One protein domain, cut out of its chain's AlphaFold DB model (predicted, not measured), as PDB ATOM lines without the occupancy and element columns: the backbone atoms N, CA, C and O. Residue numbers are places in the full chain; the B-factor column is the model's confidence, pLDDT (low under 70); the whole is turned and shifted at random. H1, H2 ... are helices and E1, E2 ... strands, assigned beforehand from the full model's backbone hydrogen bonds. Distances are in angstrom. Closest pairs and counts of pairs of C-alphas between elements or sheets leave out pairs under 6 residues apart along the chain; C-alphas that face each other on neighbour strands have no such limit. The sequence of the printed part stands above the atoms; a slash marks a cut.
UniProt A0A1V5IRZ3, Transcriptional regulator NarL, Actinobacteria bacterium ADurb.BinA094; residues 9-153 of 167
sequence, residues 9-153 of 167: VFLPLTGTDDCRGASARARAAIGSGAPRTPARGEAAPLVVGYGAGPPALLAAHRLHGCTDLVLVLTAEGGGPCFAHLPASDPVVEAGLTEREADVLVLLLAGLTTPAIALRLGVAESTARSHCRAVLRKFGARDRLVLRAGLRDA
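This is residues 9 to 153 of the 167 residues of the protein "Transcriptional regulator NarL" of Actinobacteria bacterium ADurb.BinA094 (UniProt A0A1V5IRZ3). A strongly twisted sheet of four strands has two helices over one face, H1 over E1 and E2 and H2 over E2 and E3, and a cluster of mostly crossed helices, H3 to H7, packs on the side of H2 away from the sheet. H4 packs along H2, H6 crosses H4, H5 meets one end of H6, and H7 meets the ends of H2 and H4. The printed part has 145 residues with seven named helices and four named strands, in the order E1 H1 E2 H2 E3 E4 H3 H4 H5 H6 H7. The sheet is mixed, in the order E1 E2 E3 E4, and the class is mixed, helices and strands. The whole is compact, with a radius of gyration of the C-alphas of 15.6 A and spans of 45 by 37 by 24 A.

Find C-alpha 9 at (35.505, -9.059, -5.578), where E1, residues 9 to 12, begins. H1 is residues 19 to 29, 15.3 A long; E2 is 46 to 51, 16.2 A; H2 is 55 to 63, 12.6 A. E3, residues 69 to 76, runs 21.8 A, and E4, 79 to 84, runs 16.5 A. Next come H3, 90 to 93, H4, 98 to 108, 15.5 A, and H5, 113 to 120. H6, residues 124 to 137, runs 20.0 A from C-alpha 124 at (47.012, -40.159, -16.578). H7, residues 143 to 152, ends at C-alpha 152, (35.008, -19.242, -32.990).

E1 and E2 are parallel, with N 11 and O 48 2.8 A apart; E2 and E3 are parallel, with N 71 and O 49 at 2.8 A. E3 and E4 form an antiparallel hairpin, with N 72 and O 83 at 2.8 A. E1, H1, E2 and E2, H2, E3 are strand-helix-strand units, parallel neighbours with a helix between, both crossovers right-handed. H1 and H2 are on the same face, in two layers with the sheet, at heights over the sheet of 9.1 A and 8.8 A. H2 touches H4 at a shallow tilt of 28 degrees, opposite ways; the closest C-alphas, of Ala 60 and Ala 101, are 5.6 A apart. H2 touches H3, with C-alphas 56 and 91 at 5.9 A, and touches H7 only at their ends, with C-alphas 56 and 150 at 5.8 A. H4 touches H6, about perpendicular at 88 degrees, with C-alphas 100 and 134 closest at 6.0 A. H5 touches H6, with C-alphas 117 and 124 closest at 5.1 A. In H1, H2, H4, H5, H6 and H7 every O i to N i+4 pair is within hydrogen-bond range; H3 is too short for one.

C-alphas 78 and 125, the farthest apart, are 48.6 A apart. The printed part has no cut, and H1 to E2 is the long link. Mean pLDDT of the printed part is 84.1; look for values under 70 at residues 14 to 17, 38, 43, 77, 86 to 88 and 152 to 153.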
ATOM      1  N   VAL A   9      34.134  -8.740  -5.163       87.44
ATOM      2  CA  VAL A   9      35.505  -9.059  -5.578       87.44
ATOM      3  C   VAL A   9      35.505  -9.521  -7.022       87.44
ATOM      4  O   VAL A   9      34.823 -10.479  -7.385       87.44
ATOM      5  N   PHE A  10      36.322  -8.869  -7.841       87.75
ATOM      6  CA  PHE A  10      36.510  -9.234  -9.237       87.75
ATOM      7  C   PHE A  10      37.694 -10.192  -9.389       87.75
ATOM      8  O   PHE A  10      38.822  -9.863  -9.016       87.75
ATOM      9  N   LEU A  11      37.451 -11.366  -9.971       87.06
ATOM     10  CA  LEU A  11      38.455 -12.400 -10.207       87.06
ATOM     11  C   LEU A  11      38.739 -12.557 -11.712       87.06
ATOM     12  O   LEU A  11      37.842 -12.969 -12.450       87.06
ATOM     13  N   PRO A  12      39.973 -12.309 -12.188       86.88
ATOM     14  CA  PRO A  12      40.322 -12.599 -13.571       86.88
ATOM     15  C   PRO A  12      40.341 -14.119 -13.805       86.88
ATOM     16  O   PRO A  12      41.081 -14.867 -13.161       86.88
ATOM     17  N   LEU A  13      39.516 -14.580 -14.741       82.06
ATOM     18  CA  LEU A  13      39.397 -15.985 -15.136       82.06
ATOM     19  C   LEU A  13      40.371 -16.347 -16.260       82.06
ATOM     20  O   LEU A  13      40.827 -17.482 -16.366       82.06
ATOM     21  N   THR A  14      40.746 -15.377 -17.092       68.00
ATOM     22  CA  THR A  14      41.770 -15.581 -18.116       68.00
ATOM     23  C   THR A  14      43.160 -15.490 -17.488       68.00
ATOM     24  O   THR A  14      43.531 -14.437 -16.975       68.00
ATOM     25  N   GLY A  15      43.937 -16.576 -17.553       63.00
ATOM     26  CA  GLY A  15      45.337 -16.602 -17.104       63.00
ATOM     27  C   GLY A  15      45.564 -17.036 -15.652       63.00
ATOM     28  O   GLY A  15      46.699 -16.993 -15.190       63.00
ATOM     29  N   THR A  16      44.525 -17.465 -14.923       60.06
ATOM     30  CA  THR A  16      44.680 -18.026 -13.572       60.06
ATOM     31  C   THR A  16      44.746 -19.555 -13.606       60.06
ATOM     32  O   THR A  16      43.736 -20.240 -13.757       60.06
ATOM     33  N   ASP A  17      45.938 -20.115 -13.380       64.12
ATOM     34  CA  ASP A  17      46.152 -21.574 -13.292       64.12
ATOM     35  C   ASP A  17      45.478 -22.218 -12.057       64.12
ATOM     36  O   ASP A  17      45.387 -23.447 -11.947       64.12
ATOM     37  N   ASP A  18      45.006 -21.401 -11.104       77.75
ATOM     38  CA  ASP A  18      44.346 -21.791  -9.848       77.75
ATOM     39  C   ASP A  18      43.073 -20.971  -9.564       77.75
ATOM     40  O   ASP A  18      42.941 -20.326  -8.519       77.75
ATOM     41  N   CYS A  19      42.120 -20.954 -10.498       80.69
ATOM     42  CA  CYS A  19      40.873 -20.202 -10.309       80.69
ATOM     43  C   CYS A  19      40.104 -20.609  -9.032       80.69
ATOM     44  O   CYS A  19      39.542 -19.743  -8.359       80.69
ATOM     45  N   ARG A  20      40.133 -21.891  -8.626       80.62
ATOM     46  CA  ARG A  20      39.505 -22.354  -7.377       80.62
ATOM     47  C   ARG A  20      40.188 -21.817  -6.127       80.62
ATOM     48  O   ARG A  20      39.493 -21.294  -5.258       80.62
ATOM     49  N   GLY A  21      41.515 -21.892  -6.030       83.81
ATOM     50  CA  GLY A  21      42.223 -21.312  -4.891       83.81
ATOM     51  C   GLY A  21      42.092 -19.791  -4.844       83.81
ATOM     52  O   GLY A  21      41.925 -19.219  -3.767       83.81
ATOM     53  N   ALA A  22      42.096 -19.124  -6.000       84.31
ATOM     54  CA  ALA A  22      41.892 -17.681  -6.073       84.31
ATOM     55  C   ALA A  22      40.475 -17.271  -5.629       84.31
ATOM     56  O   ALA A  22      40.336 -16.362  -4.813       84.31
ATOM     57  N   SER A  23      39.444 -18.006  -6.059       85.56
ATOM     58  CA  SER A  23      38.073 -17.861  -5.557       85.56
ATOM     59  C   SER A  23      37.973 -18.103  -4.053       85.56
ATOM     60  O   SER A  23      37.366 -17.310  -3.345       85.56
ATOM     61  N   ALA A  24      38.566 -19.185  -3.541       85.56
ATOM     62  CA  ALA A  24      38.504 -19.511  -2.118       85.56
ATOM     63  C   ALA A  24      39.100 -18.388  -1.256       85.56
ATOM     64  O   ALA A  24      38.506 -17.998  -0.253       85.56
ATOM     65  N   ARG A  25      40.233 -17.815  -1.685       86.38
ATOM     66  CA  ARG A  25      40.844 -16.650  -1.025       86.38
ATOM     67  C   ARG A  25      39.951 -15.412  -1.100       86.38
ATOM     68  O   ARG A  25      39.772 -14.749  -0.085       86.38
ATOM     69  N   ALA A  26      39.367 -15.127  -2.266       85.81
ATOM     70  CA  ALA A  26      38.436 -14.011  -2.438       85.81
ATOM     71  C   ALA A  26      37.218 -14.137  -1.511       85.81
ATOM     72  O   ALA A  26      36.867 -13.188  -0.820       85.81
ATOM     73  N   ARG A  27      36.621 -15.331  -1.435       85.25
ATOM     74  CA  ARG A  27      35.468 -15.626  -0.573       85.25
ATOM     75  C   ARG A  27      35.801 -15.487   0.907       85.25
ATOM     76  O   ARG A  27      35.035 -14.865   1.636       85.25
ATOM     77  N   ALA A  28      36.953 -16.007   1.331       85.31
ATOM     78  CA  ALA A  28      37.423 -15.880   2.708       85.31
ATOM     79  C   ALA A  28      37.649 -14.415   3.115       85.31
ATOM     80  O   ALA A  28      37.346 -14.053   4.248       85.31
ATOM     81  N   ALA A  29      38.136 -13.573   2.196       82.25
ATOM     82  CA  ALA A  29      38.361 -12.154   2.459       82.25
ATOM     83  C   ALA A  29      37.058 -11.377   2.724       82.25
ATOM     84  O   ALA A  29      37.061 -10.478   3.555       82.25
ATOM     85  N   ILE A  30      35.958 -11.762   2.066       81.62
ATOM     86  CA  ILE A  30      34.660 -11.057   2.127       81.62
ATOM     87  C   ILE A  30      33.588 -11.809   2.933       81.62
ATOM     88  O   ILE A  30      32.400 -11.506   2.846       81.62
ATOM     89  N   GLY A  31      33.980 -12.859   3.665       81.31
ATOM     90  CA  GLY A  31      33.062 -13.688   4.455       81.31
ATOM     91  C   GLY A  31      31.982 -14.417   3.637       81.31
ATOM     92  O   GLY A  31      30.936 -14.767   4.182       81.31
ATOM     93  N   SER A  32      32.204 -14.639   2.337       77.56
ATOM     94  CA  SER A  32      31.249 -15.319   1.453       77.56
ATOM     95  C   SER A  32      31.388 -16.844   1.525       77.56
ATOM     96  O   SER A  32      32.484 -17.387   1.673       77.56
ATOM     97  N   GLY A  33      30.255 -17.544   1.417       76.50
ATOM     98  CA  GLY A  33      30.180 -19.006   1.385       76.50
ATOM     99  C   GLY A  33      30.426 -19.595  -0.009       76.50
ATOM    100  O   GLY A  33      30.991 -18.951  -0.893       76.50
ATOM    101  N   ALA A  34      29.987 -20.840  -0.209       76.12
ATOM    102  CA  ALA A  34      30.047 -21.514  -1.507       76.12
ATOM    103  C   ALA A  34      29.328 -20.707  -2.612       76.12
ATOM    104  O   ALA A  34      28.414 -19.935  -2.303       76.12
ATOM    105  N   PRO A  35      29.720 -20.888  -3.887       75.81
ATOM    106  CA  PRO A  35      29.132 -20.154  -4.994       75.81
ATOM    107  C   PRO A  35      27.619 -20.288  -5.044       75.81
ATOM    108  O   PRO A  35      27.087 -21.399  -4.981       75.81
ATOM    109  N   ARG A  36      26.933 -19.160  -5.197       78.12
ATOM    110  CA  ARG A  36      25.483 -19.130  -5.386       78.12
ATOM    111  C   ARG A  36      25.070 -17.871  -6.124       78.12
ATOM    112  O   ARG A  36      25.589 -16.790  -5.865       78.12
ATOM    113  N   THR A  37      24.080 -18.000  -6.994       71.62
ATOM    114  CA  THR A  37      23.418 -16.827  -7.564       71.62
ATOM    115  C   THR A  37      22.576 -16.176  -6.459       71.62
ATOM    116  O   THR A  37      21.705 -16.856  -5.909       71.62
ATOM    117  N   PRO A  38      22.811 -14.904  -6.093       68.62
ATOM    118  CA  PRO A  38      21.987 -14.215  -5.103       68.62
ATOM    119  C   PRO A  38      20.570 -13.998  -5.645       68.62
ATOM    120  O   PRO A  38      20.368 -13.826  -6.852       68.62
ATOM    121  N   ALA A  39      19.576 -13.980  -4.756       73.94
ATOM    122  CA  ALA A  39      18.221 -13.612  -5.147       73.94
ATOM    123  C   ALA A  39      18.152 -12.121  -5.524       73.94
ATOM    124  O   ALA A  39      18.934 -11.290  -5.056       73.94
ATOM    125  N   ARG A  40      17.191 -11.748  -6.376       73.12
ATOM    126  CA  ARG A  40      16.999 -10.346  -6.771       73.12
ATOM    127  C   ARG A  40      16.717  -9.486  -5.531       73.12
ATOM    128  O   ARG A  40      15.741  -9.731  -4.832       73.12
ATOM    129  N   GLY A  41      17.543  -8.465  -5.297       72.06
ATOM    130  CA  GLY A  41      17.431  -7.572  -4.134       72.06
ATOM    131  C   GLY A  41      18.144  -8.069  -2.870       72.06
ATOM    132  O   GLY A  41      18.106  -7.383  -1.853       72.06
ATOM    133  N   GLU A  42      18.811  -9.223  -2.922       75.81
ATOM    134  CA  GLU A  42      19.634  -9.721  -1.822       75.81
ATOM    135  C   GLU A  42      20.996  -9.008  -1.798       75.81
ATOM    136  O   GLU A  42      21.760  -9.062  -2.764       75.81
ATOM    137  N   ALA A  43      21.324  -8.360  -0.678       69.62
ATOM    138  CA  ALA A  43      22.653  -7.808  -0.432       69.62
ATOM    139  C   ALA A  43      23.582  -8.922   0.076       69.62
ATOM    140  O   ALA A  43      23.717  -9.133   1.279       69.62
ATOM    141  N   ALA A  44      24.187  -9.661  -0.853       73.38
ATOM    142  CA  ALA A  44      25.182 -10.689  -0.556       73.38
ATOM    143  C   ALA A  44      26.549 -10.301  -1.145       73.38
ATOM    144  O   ALA A  44      26.587  -9.730  -2.238       73.38
ATOM    145  N   PRO A  45      27.664 -10.604  -0.456       78.44
ATOM    146  CA  PRO A  45      28.994 -10.432  -1.023       78.44
ATOM    147  C   PRO A  45      29.198 -11.381  -2.211       78.44
ATOM    148  O   PRO A  45      28.824 -12.557  -2.146       78.44
ATOM    149  N   LEU A  46      29.787 -10.872  -3.295       85.81
ATOM    150  CA  LEU A  46      29.868 -11.556  -4.588       85.81
ATOM    151  C   LEU A  46      31.299 -11.660  -5.096       85.81
ATOM    152  O   LEU A  46      32.025 -10.672  -5.172       85.81
ATOM    153  N   VAL A  47      31.671 -12.853  -5.553       88.38
ATOM    154  CA  VAL A  47      32.867 -13.080  -6.360       88.38
ATOM    155  C   VAL A  47      32.465 -13.128  -7.828       88.38
ATOM    156  O   VAL A  47      31.881 -14.104  -8.311       88.38
ATOM    157  N   VAL A  48      32.799 -12.061  -8.546       89.19
ATOM    158  CA  VAL A  48      32.509 -11.888  -9.968       89.19
ATOM    159  C   VAL A  48      33.735 -12.281 -10.779       89.19
ATOM    160  O   VAL A  48      34.758 -11.600 -10.769       89.19
ATOM    161  N   GLY A  49      33.630 -13.387 -11.504       89.25
ATOM    162  CA  GLY A  49      34.618 -13.783 -12.494       89.25
ATOM    163  C   GLY A  49      34.530 -12.916 -13.732       89.25
ATOM    164  O   GLY A  49      33.431 -12.599 -14.179       89.25
ATOM    165  N   TYR A  50      35.661 -12.562 -14.322       89.00
ATOM    166  CA  TYR A  50      35.667 -11.834 -15.584       89.00
ATOM    167  C   TYR A  50      36.840 -12.235 -16.476       89.00
ATOM    168  O   TYR A  50      37.871 -12.707 -15.999       89.00
ATOM    169  N   GLY A  51      36.713 -12.031 -17.784       88.00
ATOM    170  CA  GLY A  51      37.832 -12.211 -18.706       88.00
ATOM    171  C   GLY A  51      37.502 -11.809 -20.136       88.00
ATOM    172  O   GLY A  51      36.337 -11.766 -20.519       88.00
ATOM    173  N   ALA A  52      38.540 -11.524 -20.924       82.50
ATOM    174  CA  ALA A  52      38.432 -11.148 -22.341       82.50
ATOM    175  C   ALA A  52      38.613 -12.349 -23.291       82.50
ATOM    176  O   ALA A  52      39.118 -12.222 -24.403       82.50
ATOM    177  N   GLY A  53      38.297 -13.550 -22.801       77.44
ATOM    178  CA  GLY A  53      38.507 -14.810 -23.508       77.44
ATOM    179  C   GLY A  53      37.247 -15.324 -24.209       77.44
ATOM    180  O   GLY A  53      36.182 -14.721 -24.089       77.44
ATOM    181  N   PRO A  54      37.352 -16.473 -24.899       76.31
ATOM    182  CA  PRO A  54      36.203 -17.112 -25.531       76.31
ATOM    183  C   PRO A  54      35.068 -17.360 -24.524       76.31
ATOM    184  O   PRO A  54      35.365 -17.829 -23.416       76.31
ATOM    185  N   PRO A  55      33.793 -17.128 -24.894       78.50
ATOM    186  CA  PRO A  55      32.647 -17.353 -24.011       78.50
ATOM    187  C   PRO A  55      32.656 -18.744 -23.382       78.50
ATOM    188  O   PRO A  55      32.525 -18.864 -22.170       78.50
ATOM    189  N   ALA A  56      32.985 -19.773 -24.164       78.38
ATOM    190  CA  ALA A  56      33.072 -21.150 -23.695       78.38
ATOM    191  C   ALA A  56      34.072 -21.361 -22.538       78.38
ATOM    192  O   ALA A  56      33.831 -22.164 -21.635       78.38
ATOM    193  N   LEU A  57      35.203 -20.642 -22.520       79.69
ATOM    194  CA  LEU A  57      36.151 -20.719 -21.401       79.69
ATOM    195  C   LEU A  57      35.531 -20.128 -20.132       79.69
ATOM    196  O   LEU A  57      35.612 -20.717 -19.055       79.69
ATOM    197  N   LEU A  58      34.882 -18.975 -20.270       84.00
ATOM    198  CA  LEU A  58      34.190 -18.289 -19.184       84.00
ATOM    199  C   LEU A  58      32.971 -19.098 -18.689       84.00
ATOM    200  O   LEU A  58      32.739 -19.191 -17.484       84.00
ATOM    201  N   ALA A  59      32.252 -19.771 -19.590       81.06
ATOM    202  CA  ALA A  59      31.155 -20.689 -19.283       81.06
ATOM    203  C   ALA A  59      31.631 -21.902 -18.491       81.06
ATOM    204  O   ALA A  59      30.988 -22.309 -17.521       81.06
ATOM    205  N   ALA A  60      32.793 -22.447 -18.853       81.50
ATOM    206  CA  ALA A  60      33.393 -23.546 -18.117       81.50
ATOM    207  C   ALA A  60      33.655 -23.151 -16.654       81.50
ATOM    208  O   ALA A  60      33.351 -23.936 -15.763       81.50
ATOM    209  N   HIS A  61      34.098 -21.917 -16.380       81.88
ATOM    210  CA  HIS A  61      34.264 -21.408 -15.010       81.88
ATOM    211  C   HIS A  61      32.946 -21.296 -14.219       81.88
ATOM    212  O   HIS A  61      32.944 -21.505 -13.003       81.88
ATOM    213  N   ARG A  62      31.816 -21.041 -14.892       79.81
ATOM    214  CA  ARG A  62      30.482 -21.068 -14.269       79.81
ATOM    215  C   ARG A  62      30.115 -22.475 -13.796       79.81
ATOM    216  O   ARG A  62      29.683 -22.635 -12.660       79.81
ATOM    217  N   LEU A  63      30.335 -23.488 -14.638       78.25
ATOM    218  CA  LEU A  63      30.116 -24.897 -14.271       78.25
ATOM    219  C   LEU A  63      31.141 -25.405 -13.252       78.25
ATOM    220  O   LEU A  63      30.848 -26.287 -12.454       78.25
ATOM    221  N   HIS A  64      32.343 -24.833 -13.265       75.25
ATOM    222  CA  HIS A  64      33.430 -25.150 -12.344       75.25
ATOM    223  C   HIS A  64      33.172 -24.676 -10.904       75.25
ATOM    224  O   HIS A  64      33.886 -25.095  -9.988       75.25
ATOM    225  N   GLY A  65      32.199 -23.776 -10.705       77.88
ATOM    226  CA  GLY A  65      31.836 -23.251  -9.392       77.88
ATOM    227  C   GLY A  65      32.932 -22.392  -8.757       77.88
ATOM    228  O   GLY A  65      33.105 -22.409  -7.544       77.88
ATOM    229  N   CYS A  66      33.727 -21.656  -9.537       82.56
ATOM    230  CA  CYS A  66      34.705 -20.727  -8.957       82.56
ATOM    231  C   CYS A  66      34.132 -19.324  -8.712       82.56
ATOM    232  O   CYS A  66      34.760 -18.524  -8.037       82.56
ATOM    233  N   THR A  67      32.956 -18.976  -9.227       86.50
ATOM    234  CA  THR A  67      32.440 -17.597  -9.162       86.50
ATOM    235  C   THR A  67      30.919 -17.582  -9.090       86.50
ATOM    236  O   THR A  67      30.278 -18.496  -9.601       86.50
ATOM    237  N   ASP A  68      30.343 -16.553  -8.468       84.12
ATOM    238  CA  ASP A  68      28.883 -16.383  -8.360       84.12
ATOM    239  C   ASP A  68      28.279 -15.875  -9.677       84.12
ATOM    240  O   ASP A  68      27.160 -16.219 -10.053       84.12
ATOM    241  N   LEU A  69      29.059 -15.071 -10.400       84.75
ATOM    242  CA  LEU A  69      28.710 -14.475 -11.681       84.75
ATOM    243  C   LEU A  69      29.934 -14.487 -12.599       84.75
ATOM    244  O   LEU A  69      31.059 -14.364 -12.117       84.75
ATOM    245  N   VAL A  70      29.713 -14.590 -13.911       87.00
ATOM    246  CA  VAL A  70      30.766 -14.447 -14.922       87.00
ATOM    247  C   VAL A  70      30.424 -13.318 -15.892       87.00
ATOM    248  O   VAL A  70      29.330 -13.294 -16.462       87.00
ATOM    249  N   LEU A  71      31.369 -12.397 -16.070       87.81
ATOM    250  CA  LEU A  71      31.312 -11.296 -17.025       87.81
ATOM    251  C   LEU A  71      32.299 -11.521 -18.174       87.81
ATOM    252  O   LEU A  71      33.441 -11.940 -17.972       87.81
ATOM    253  N   VAL A  72      31.863 -11.196 -19.382       86.06
ATOM    254  CA  VAL A  72      32.707 -11.130 -20.572       86.06
ATOM    255  C   VAL A  72      33.194  -9.699 -20.728       86.06
ATOM    256  O   VAL A  72      32.400  -8.760 -20.674       86.06
ATOM    257  N   LEU A  73      34.504  -9.551 -20.909       86.12
ATOM    258  CA  LEU A  73      35.137  -8.297 -21.287       86.12
ATOM    259  C   LEU A  73      35.314  -8.246 -22.798       86.12
ATOM    260  O   LEU A  73      36.028  -9.074 -23.364       86.12
ATOM    261  N   THR A  74      34.737  -7.242 -23.437       81.62
ATOM    262  CA  THR A  74      34.949  -6.966 -24.859       81.62
ATOM    263  C   THR A  74      35.433  -5.532 -25.053       81.62
ATOM    264  O   THR A  74      35.281  -4.676 -24.184       81.62
ATOM    265  N   ALA A  75      36.095  -5.280 -26.181       80.56
ATOM    266  CA  ALA A  75      36.456  -3.938 -26.620       80.56
ATOM    267  C   ALA A  75      35.661  -3.638 -27.891       80.56
ATOM    268  O   ALA A  75      35.936  -4.207 -28.945       80.56
ATOM    269  N   GLU A  76      34.672  -2.759 -27.779       75.62
ATOM    270  CA  GLU A  76      33.895  -2.246 -28.912       75.62
ATOM    271  C   GLU A  76      34.225  -0.764 -29.105       75.62
ATOM    272  O   GLU A  76      34.736  -0.149 -28.174       75.62
ATOM    273  N   GLY A  77      34.003  -0.212 -30.311       66.44
ATOM    274  CA  GLY A  77      34.485   1.092 -30.822       66.44
ATOM    275  C   GLY A  77      34.138   2.361 -30.015       66.44
ATOM    276  O   GLY A  77      33.587   3.310 -30.561       66.44
ATOM    277  N   GLY A  78      34.489   2.382 -28.732       71.75
ATOM    278  CA  GLY A  78      34.157   3.369 -27.709       71.75
ATOM    279  C   GLY A  78      34.706   3.031 -26.308       71.75
ATOM    280  O   GLY A  78      34.735   3.917 -25.460       71.75
ATOM    281  N   GLY A  79      35.186   1.804 -26.047       79.50
ATOM    282  CA  GLY A  79      35.847   1.444 -24.785       79.50
ATOM    283  C   GLY A  79      35.649  -0.018 -24.359       79.50
ATOM    284  O   GLY A  79      35.042  -0.803 -25.090       79.50
ATOM    285  N   PRO A  80      36.169  -0.407 -23.181       82.00
ATOM    286  CA  PRO A  80      35.889  -1.716 -22.606       82.00
ATOM    287  C   PRO A  80      34.417  -1.805 -22.190       82.00
ATOM    288  O   PRO A  80      33.916  -0.943 -21.467       82.00
ATOM    289  N   CYS A  81      33.738  -2.868 -22.604       84.00
ATOM    290  CA  CYS A  81      32.390  -3.196 -22.164       84.00
ATOM    291  C   CYS A  81      32.377  -4.514 -21.383       84.00
ATOM    292  O   CYS A  81      33.142  -5.445 -21.645       84.00
ATOM    293  N   PHE A  82      31.506  -4.553 -20.375       84.38
ATOM    294  CA  PHE A  82      31.215  -5.743 -19.590       84.38
ATOM    295  C   PHE A  82      29.831  -6.239 -19.982       84.38
ATOM    296  O   PHE A  82      28.854  -5.497 -19.879       84.38
ATOM    297  N   ALA A  83      29.744  -7.499 -20.385       84.12
ATOM    298  CA  ALA A  83      28.479  -8.166 -20.643       84.12
ATOM    299  C   ALA A  83      28.340  -9.389 -19.739       84.12
ATOM    300  O   ALA A  83      29.322 -10.045 -19.391       84.12
ATOM    301  N   HIS A  84      27.108  -9.726 -19.369       82.44
ATOM    302  CA  HIS A  84      26.850 -11.038 -18.791       82.44
ATOM    303  C   HIS A  84      27.137 -12.114 -19.830       82.44
ATOM    304  O   HIS A  84      26.770 -11.972 -20.996       82.44
ATOM    305  N   LEU A  85      27.758 -13.208 -19.394       77.19
ATOM    306  CA  LEU A  85      27.849 -14.391 -20.233       77.19
ATOM    307  C   LEU A  85      26.421 -14.885 -20.552       77.19
ATOM    308  O   LEU A  85      25.623 -15.026 -19.612       77.19
ATOM    309  N   PRO A  86      26.074 -15.120 -21.832       69.25
ATOM    310  CA  PRO A  86      24.733 -15.551 -22.205       69.25
ATOM    311  C   PRO A  86      24.340 -16.840 -21.471       69.25
ATOM    312  O   PRO A  86      25.177 -17.676 -21.126       69.25
ATOM    313  N   ALA A  87      23.045 -16.974 -21.172       62.91
ATOM    314  CA  ALA A  87      22.516 -18.150 -20.476       62.91
ATOM    315  C   ALA A  87      22.584 -19.415 -21.345       62.91
ATOM    316  O   ALA A  87      22.788 -20.506 -20.812       62.91
ATOM    317  N   SER A  88      22.447 -19.243 -22.659       64.88
ATOM    318  CA  SER A  88      22.687 -20.273 -23.664       64.88
ATOM    319  C   SER A  88      24.149 -20.203 -24.089       64.88
ATOM    320  O   SER A  88      24.571 -19.240 -24.724       64.88
ATOM    321  N   ASP A  89      24.927 -21.205 -23.689       73.44
ATOM    322  CA  ASP A  89      26.313 -21.389 -24.112       73.44
ATOM    323  C   ASP A  89      26.513 -22.877 -24.439       73.44
ATOM    324  O   ASP A  89      26.029 -23.729 -23.679       73.44
ATOM    325  N   PRO A  90      27.229 -23.223 -25.527       73.50
ATOM    326  CA  PRO A  90      27.466 -24.611 -25.927       73.50
ATOM    327  C   PRO A  90      28.062 -25.479 -24.809       73.50
ATOM    328  O   PRO A  90      27.871 -26.693 -24.792       73.50
ATOM    329  N   VAL A  91      28.774 -24.887 -23.848       80.56
ATOM    330  CA  VAL A  91      29.323 -25.586 -22.682       80.56
ATOM    331  C   VAL A  91      28.240 -25.970 -21.674       80.56
ATOM    332  O   VAL A  91      28.308 -27.057 -21.098       80.56
ATOM    333  N   VAL A  92      27.237 -25.114 -21.473       77.25
ATOM    334  CA  VAL A  92      26.079 -25.415 -20.617       77.25
ATOM    335  C   VAL A  92      25.219 -26.491 -21.278       77.25
ATOM    336  O   VAL A  92      24.832 -27.463 -20.629       77.25
ATOM    337  N   GLU A  93      24.993 -26.370 -22.585       82.81
ATOM    338  CA  GLU A  93      24.198 -27.319 -23.372       82.81
ATOM    339  C   GLU A  93      24.867 -28.694 -23.504       82.81
ATOM    340  O   GLU A  93      24.182 -29.715 -23.559       82.81
ATOM    341  N   ALA A  94      26.201 -28.752 -23.461       85.44
ATOM    342  CA  ALA A  94      26.952 -30.007 -23.486       85.44
ATOM    343  C   ALA A  94      26.709 -30.901 -22.251       85.44
ATOM    344  O   ALA A  94      27.118 -32.068 -22.253       85.44
ATOM    345  N   GLY A  95      26.082 -30.385 -21.184       85.75
ATOM    346  CA  GLY A  95      25.728 -31.164 -19.996       85.75
ATOM    347  C   GLY A  95      26.948 -31.801 -19.327       85.75
ATOM    348  O   GLY A  95      26.964 -33.005 -19.047       85.75
ATOM    349  N   LEU A  96      28.026 -31.031 -19.159       88.94
ATOM    350  CA  LEU A  96      29.252 -31.509 -18.522       88.94
ATOM    351  C   LEU A  96      29.017 -31.818 -17.040       88.94
ATOM    352  O   LEU A  96      28.348 -31.077 -16.328       88.94
ATOM    353  N   THR A  97      29.624 -32.901 -16.564       89.00
ATOM    354  CA  THR A  97      29.809 -33.117 -15.124       89.00
ATOM    355  C   THR A  97      30.820 -32.110 -14.575       89.00
ATOM    356  O   THR A  97      31.653 -31.600 -15.328       89.00
ATOM    357  N   GLU A  98      30.830 -31.884 -13.259       84.19
ATOM    358  CA  GLU A  98      31.825 -31.013 -12.605       84.19
ATOM    359  C   GLU A  98      33.258 -31.384 -13.010       84.19
ATOM    360  O   GLU A  98      34.070 -30.536 -13.380       84.19
ATOM    361  N   ARG A  99      33.557 -32.688 -13.041       89.50
ATOM    362  CA  ARG A  99      34.891 -33.173 -13.394       89.50
ATOM    363  C   ARG A  99      35.240 -32.977 -14.867       89.50
ATOM    364  O   ARG A  99      36.403 -32.776 -15.206       89.50
ATOM    365  N   GLU A 100      34.260 -33.052 -15.755       91.94
ATOM    366  CA  GLU A 100      34.458 -32.751 -17.173       91.94
ATOM    367  C   GLU A 100      34.628 -31.246 -17.409       91.94
ATOM    368  O   GLU A 100      35.448 -30.868 -18.243       91.94
ATOM    369  N   ALA A 101      33.931 -30.395 -16.647       88.25
ATOM    370  CA  ALA A 101      34.127 -28.948 -16.674       88.25
ATOM    371  C   ALA A 101      35.551 -28.570 -16.231       88.25
ATOM    372  O   ALA A 101      36.212 -27.792 -16.918       88.25
ATOM    373  N   ASP A 102      36.072 -29.196 -15.166       87.56
ATOM    374  CA  ASP A 102      37.476 -29.046 -14.755       87.56
ATOM    375  C   ASP A 102      38.439 -29.337 -15.912       87.56
ATOM    376  O   ASP A 102      39.367 -28.578 -16.189       87.56
ATOM    377  N   VAL A 103      38.218 -30.458 -16.598       91.94
ATOM    378  CA  VAL A 103      39.068 -30.893 -17.708       91.94
ATOM    379  C   VAL A 103      38.940 -29.952 -18.900       91.94
ATOM    380  O   VAL A 103      39.952 -29.667 -19.541       91.94
ATOM    381  N   LEU A 104      37.743 -29.436 -19.188       90.12
ATOM    382  CA  LEU A 104      37.528 -28.467 -20.258       90.12
ATOM    383  C   LEU A 104      38.332 -27.181 -20.020       90.12
ATOM    384  O   LEU A 104      39.039 -26.755 -20.932       90.12
ATOM    385  N   VAL A 105      38.293 -26.608 -18.810       86.19
ATOM    386  CA  VAL A 105      39.077 -25.404 -18.462       86.19
ATOM    387  C   VAL A 105      40.564 -25.629 -18.758       86.19
ATOM    388  O   VAL A 105      41.195 -24.831 -19.451       86.19
ATOM    389  N   LEU A 106      41.120 -26.761 -18.310       88.69
ATOM    390  CA  LEU A 106      42.538 -27.078 -18.501       88.69
ATOM    391  C   LEU A 106      42.888 -27.376 -19.972       88.69
ATOM    392  O   LEU A 106      43.966 -27.008 -20.443       88.69
ATOM    393  N   LEU A 107      41.986 -28.014 -20.725       90.31
ATOM    394  CA  LEU A 107      42.154 -28.232 -22.165       90.31
ATOM    395  C   LEU A 107      42.166 -26.910 -22.938       90.31
ATOM    396  O   LEU A 107      43.006 -26.730 -23.821       90.31
ATOM    397  N   LEU A 108      41.270 -25.980 -22.602       85.62
ATOM    398  CA  LEU A 108      41.199 -24.660 -23.228       85.62
ATOM    399  C   LEU A 108      42.444 -23.820 -22.910       85.62
ATOM    400  O   LEU A 108      43.018 -23.214 -23.827       85.62
ATOM    401  N   ALA A 109      42.937 -23.905 -21.669       82.56
ATOM    402  CA  ALA A 109      44.226 -23.358 -21.243       82.56
ATOM    403  C   ALA A 109      45.434 -24.011 -21.949       82.56
ATOM    404  O   ALA A 109      46.529 -23.456 -21.957       82.56
ATOM    405  N   GLY A 110      45.241 -25.146 -22.628       87.44
ATOM    406  CA  GLY A 110      46.257 -25.787 -23.461       87.44
ATOM    407  C   GLY A 110      47.130 -26.806 -22.731       87.44
ATOM    408  O   GLY A 110      48.176 -27.183 -23.257       87.44
ATOM    409  N   LEU A 111      46.715 -27.284 -21.555       90.94
ATOM    410  CA  LEU A 111      47.498 -28.246 -20.783       90.94
ATOM    411  C   LEU A 111      47.552 -29.629 -21.450       90.94
ATOM    412  O   LEU A 111      46.622 -30.101 -22.118       90.94
ATOM    413  N   THR A 112      48.671 -30.319 -21.230       94.31
ATOM    414  CA  THR A 112      48.877 -31.708 -21.653       94.31
ATOM    415  C   THR A 112      48.138 -32.666 -20.721       94.31
ATOM    416  O   THR A 112      47.804 -32.323 -19.591       94.31
ATOM    417  N   THR A 113      47.860 -33.894 -21.167       95.50
ATOM    418  CA  THR A 113      47.172 -34.864 -20.299       95.50
ATOM    419  C   THR A 113      47.949 -35.219 -19.022       95.50
ATOM    420  O   THR A 113      47.298 -35.301 -17.984       95.50
ATOM    421  N   PRO A 114      49.292 -35.342 -19.037       96.62
ATOM    422  CA  PRO A 114      50.074 -35.461 -17.805       96.62
ATOM    423  C   PRO A 114      49.901 -34.260 -16.864       96.62
ATOM    424  O   PRO A 114      49.643 -34.441 -15.678       96.62
ATOM    425  N   ALA A 115      49.942 -33.029 -17.388       94.94
ATOM    426  CA  ALA A 115      49.724 -31.827 -16.580       94.94
ATOM    427  C   ALA A 115      48.302 -31.773 -15.992       94.94
ATOM    428  O   ALA A 115      48.126 -31.438 -14.824       94.94
ATOM    429  N   ILE A 116      47.292 -32.168 -16.776       93.56
ATOM    430  CA  ILE A 116      45.906 -32.305 -16.311       93.56
ATOM    431  C   ILE A 116      45.826 -33.340 -15.185       93.56
ATOM    432  O   ILE A 116      45.229 -33.066 -14.151       93.56
ATOM    433  N   ALA A 117      46.440 -34.511 -15.356       95.62
ATOM    434  CA  ALA A 117      46.438 -35.579 -14.359       95.62
ATOM    435  C   ALA A 117      47.036 -35.114 -13.022       95.62
ATOM    436  O   ALA A 117      46.403 -35.278 -11.979       95.62
ATOM    437  N   LEU A 118      48.194 -34.446 -13.077       94.75
ATOM    438  CA  LEU A 118      48.849 -33.846 -11.915       94.75
ATOM    439  C   LEU A 118      47.953 -32.814 -11.228       94.75
ATOM    440  O   LEU A 118      47.779 -32.859 -10.014       94.75
ATOM    441  N   ARG A 119      47.342 -31.909 -11.998       89.94
ATOM    442  CA  ARG A 119      46.504 -30.836 -11.444       89.94
ATOM    443  C   ARG A 119      45.238 -31.363 -10.782       89.94
ATOM    444  O   ARG A 119      44.768 -30.808  -9.795       89.94
ATOM    445  N   LEU A 120      44.688 -32.428 -11.349       90.69
ATOM    446  CA  LEU A 120      43.467 -33.064 -10.891       90.69
ATOM    447  C   LEU A 120      43.717 -34.122  -9.804       90.69
ATOM    448  O   LEU A 120      42.745 -34.591  -9.212       90.69
ATOM    449  N   GLY A 121      44.972 -34.499  -9.535       94.62
ATOM    450  CA  GLY A 121      45.320 -35.534  -8.558       94.62
ATOM    451  C   GLY A 121      44.850 -36.932  -8.967       94.62
ATOM    452  O   GLY A 121      44.415 -37.711  -8.124       94.62
ATOM    453  N   VAL A 122      44.878 -37.244 -10.266       96.44
ATOM    454  CA  VAL A 122      44.415 -38.531 -10.820       96.44
ATOM    455  C   VAL A 122      45.486 -39.186 -11.684       96.44
ATOM    456  O   VAL A 122      46.422 -38.533 -12.135       96.44
ATOM    457  N   ALA A 123      45.326 -40.477 -11.979       97.69
ATOM    458  CA  ALA A 123      46.177 -41.161 -12.947       97.69
ATOM    459  C   ALA A 123      46.003 -40.588 -14.369       97.69
ATOM    460  O   ALA A 123      44.906 -40.187 -14.771       97.69
ATOM    461  N   GLU A 124      47.063 -40.625 -15.184       97.94
ATOM    462  CA  GLU A 124      47.012 -40.159 -16.578       97.94
ATOM    463  C   GLU A 124      45.985 -40.906 -17.439       97.94
ATOM    464  O   GLU A 124      45.415 -40.338 -18.374       97.94
ATOM    465  N   SER A 125      45.738 -42.185 -17.148       97.69
ATOM    466  CA  SER A 125      44.686 -42.978 -17.794       97.69
ATOM    467  C   SER A 125      43.298 -42.398 -17.514       97.69
ATOM    468  O   SER A 125      42.514 -42.212 -18.443       97.69
ATOM    469  N   THR A 126      43.024 -42.030 -16.264       97.50
ATOM    470  CA  THR A 126      41.780 -41.378 -15.842       97.50
ATOM    471  C   THR A 126      41.630 -40.005 -16.491       97.50
ATOM    472  O   THR A 126      40.580 -39.697 -17.056       97.50
ATOM    473  N   ALA A 127      42.699 -39.203 -16.511       97.25
ATOM    474  CA  ALA A 127      42.700 -37.914 -17.198       97.25
ATOM    475  C   ALA A 127      42.417 -38.064 -18.705       97.25
ATOM    476  O   ALA A 127      41.615 -37.309 -19.257       97.25
ATOM    477  N   ARG A 128      42.999 -39.074 -19.376       97.19
ATOM    478  CA  ARG A 128      42.680 -39.406 -20.779       97.19
ATOM    479  C   ARG A 128      41.208 -39.759 -20.965       97.19
ATOM    480  O   ARG A 128      40.609 -39.299 -21.937       97.19
ATOM    481  N   SER A 129      40.626 -40.546 -20.063       97.62
ATOM    482  CA  SER A 129      39.209 -40.913 -20.119       97.62
ATOM    483  C   SER A 129      38.298 -39.692 -19.999       97.62
ATOM    484  O   SER A 129      37.406 -39.526 -20.831       97.62
ATOM    485  N   HIS A 130      38.566 -38.786 -19.053       96.69
ATOM    486  CA  HIS A 130      37.810 -37.536 -18.951       96.69
ATOM    487  C   HIS A 130      37.992 -36.646 -20.189       96.69
ATOM    488  O   HIS A 130      37.006 -36.143 -20.719       96.69
ATOM    489  N   CYS A 131      39.216 -36.517 -20.720       96.81
ATOM    490  CA  CYS A 131      39.458 -35.773 -21.963       96.81
ATOM    491  C   CYS A 131      38.626 -36.337 -23.126       96.81
ATOM    492  O   CYS A 131      38.021 -35.577 -23.874       96.81
ATOM    493  N   ARG A 132      38.563 -37.667 -23.280       97.00
ATOM    494  CA  ARG A 132      37.750 -38.317 -24.321       97.00
ATOM    495  C   ARG A 132      36.256 -38.069 -24.133       97.00
ATOM    496  O   ARG A 132      35.557 -37.875 -25.123       97.00
ATOM    497  N   ALA A 133      35.768 -38.081 -22.894       96.19
ATOM    498  CA  ALA A 133      34.369 -37.791 -22.600       96.19
ATOM    499  C   ALA A 133      34.001 -36.350 -22.988       96.19
ATOM    500  O   ALA A 133      33.012 -36.156 -23.691       96.19
ATOM    501  N   VAL A 134      34.849 -35.376 -22.636       95.19
ATOM    502  CA  VAL A 134      34.697 -33.969 -23.041       95.19
ATOM    503  C   VAL A 134      34.694 -33.846 -24.564       95.19
ATOM    504  O   VAL A 134      33.735 -33.337 -25.132       95.19
ATOM    505  N   LEU A 135      35.715 -34.374 -25.244       95.31
ATOM    506  CA  LEU A 135      35.812 -34.322 -26.707       95.31
ATOM    507  C   LEU A 135      34.564 -34.890 -27.396       95.31
ATOM    508  O   LEU A 135      34.035 -34.269 -28.314       95.31
ATOM    509  N   ARG A 136      34.047 -36.023 -26.904       95.50
ATOM    510  CA  ARG A 136      32.821 -36.643 -27.420       95.50
ATOM    511  C   ARG A 136      31.598 -35.738 -27.258       95.50
ATOM    512  O   ARG A 136      30.806 -35.656 -28.189       95.50
ATOM    513  N   LYS A 137      31.443 -35.067 -26.112       93.38
ATOM    514  CA  LYS A 137      30.303 -34.172 -25.848       93.38
ATOM    515  C   LYS A 137      30.280 -32.945 -26.761       93.38
ATOM    516  O   LYS A 137      29.206 -32.473 -27.099       93.38
ATOM    517  N   PHE A 138      31.446 -32.494 -27.218       91.56
ATOM    518  CA  PHE A 138      31.570 -31.393 -28.180       91.56
ATOM    519  C   PHE A 138      31.730 -31.859 -29.637       91.56
ATOM    520  O   PHE A 138      32.017 -31.042 -30.506       91.56
ATOM    521  N   GLY A 139      31.618 -33.164 -29.922       91.38
ATOM    522  CA  GLY A 139      31.828 -33.705 -31.273       91.38
ATOM    523  C   GLY A 139      33.238 -33.471 -31.837       91.38
ATOM    524  O   GLY A 139      33.460 -33.584 -33.041       91.38
ATOM    525  N   ALA A 140      34.209 -33.139 -30.984       94.25
ATOM    526  CA  ALA A 140      35.561 -32.812 -31.396       94.25
ATOM    527  C   ALA A 140      36.404 -34.085 -31.528       94.25
ATOM    528  O   ALA A 140      36.519 -34.881 -30.596       94.25
ATOM    529  N   ARG A 141      37.060 -34.263 -32.678       93.88
ATOM    530  CA  ARG A 141      37.960 -35.409 -32.912       93.88
ATOM    531  C   ARG A 141      39.254 -35.334 -32.095       93.88
ATOM    532  O   ARG A 141      39.846 -36.356 -31.761       93.88
ATOM    533  N   ASP A 142      39.702 -34.119 -31.797       93.69
ATOM    534  CA  ASP A 142      40.934 -33.843 -31.074       93.69
ATOM    535  C   ASP A 142      40.831 -32.511 -30.311       93.69
ATOM    536  O   ASP A 142      39.914 -31.709 -30.506       93.69
ATOM    537  N   ARG A 143      41.786 -32.280 -29.405       93.12
ATOM    538  CA  ARG A 143      41.810 -31.079 -28.557       93.12
ATOM    539  C   ARG A 143      42.043 -29.783 -29.333       93.12
ATOM    540  O   ARG A 143      41.676 -28.728 -28.831       93.12
ATOM    541  N   LEU A 144      42.694 -29.832 -30.496       91.56
ATOM    542  CA  LEU A 144      42.936 -28.636 -31.304       91.56
ATOM    543  C   LEU A 144      41.627 -28.190 -31.948       91.56
ATOM    544  O   LEU A 144      41.275 -27.021 -31.836       91.56
ATOM    545  N   VAL A 145      40.871 -29.137 -32.511       90.44
ATOM    546  CA  VAL A 145      39.525 -28.906 -33.051       90.44
ATOM    547  C   VAL A 145      38.581 -28.397 -31.966       90.44
ATOM    548  O   VAL A 145      37.886 -27.414 -32.198       90.44
ATOM    549  N   LEU A 146      38.604 -28.991 -30.765       91.00
ATOM    550  CA  LEU A 146      37.819 -28.499 -29.627       91.00
ATOM    551  C   LEU A 146      38.119 -27.022 -29.327       91.00
ATOM    552  O   LEU A 146      37.210 -26.210 -29.194       91.00
ATOM    553  N   ARG A 147      39.405 -26.672 -29.209       88.19
ATOM    554  CA  ARG A 147      39.837 -25.313 -28.855       88.19
ATOM    555  C   ARG A 147      39.523 -24.299 -29.944       88.19
ATOM    556  O   ARG A 147      39.187 -23.171 -29.611       88.19
ATOM    557  N   ALA A 148      39.665 -24.680 -31.211       85.44
ATOM    558  CA  ALA A 148      39.300 -23.827 -32.335       85.44
ATOM    559  C   ALA A 148      37.783 -23.587 -32.356       85.44
ATOM    560  O   ALA A 148      37.350 -22.445 -32.265       85.44
ATOM    561  N   GLY A 149      36.979 -24.655 -32.318       84.62
ATOM    562  CA  GLY A 149      35.517 -24.542 -32.354       84.62
ATOM    563  C   GLY A 149      34.938 -23.707 -31.208       84.62
ATOM    564  O   GLY A 149      34.018 -22.925 -31.419       84.62
ATOM    565  N   LEU A 150      35.515 -23.805 -30.007       82.25
ATOM    566  CA  LEU A 150      35.080 -23.016 -28.849       82.25
ATOM    567  C   LEU A 150      35.644 -21.586 -28.807       82.25
ATOM    568  O   LEU A 150      35.184 -20.786 -27.997       82.25
ATOM    569  N   ARG A 151      36.635 -21.250 -29.642       72.81
ATOM    570  CA  ARG A 151      37.088 -19.862 -29.853       72.81
ATOM    571  C   ARG A 151      36.191 -19.123 -30.833       72.81
ATOM    572  O   ARG A 151      35.915 -17.950 -30.612       72.81
ATOM    573  N   ASP A 152      35.761 -19.821 -31.876       66.75
ATOM    574  CA  ASP A 152      35.008 -19.242 -32.990       66.75
ATOM    575  C   ASP A 152      33.499 -19.170 -32.717       66.75
ATOM    576  O   ASP A 152      32.778 -18.469 -33.425       66.75
ATOM    577  N   ALA A 153      33.020 -19.849 -31.667       62.06
ATOM    578  CA  ALA A 153      31.693 -19.646 -31.098       62.06
ATOM    579  C   ALA A 153      31.616 -18.244 -30.466       62.06
ATOM    580  O   ALA A 153      31.735 -18.069 -29.250       62.06
TER     581      ALA A 153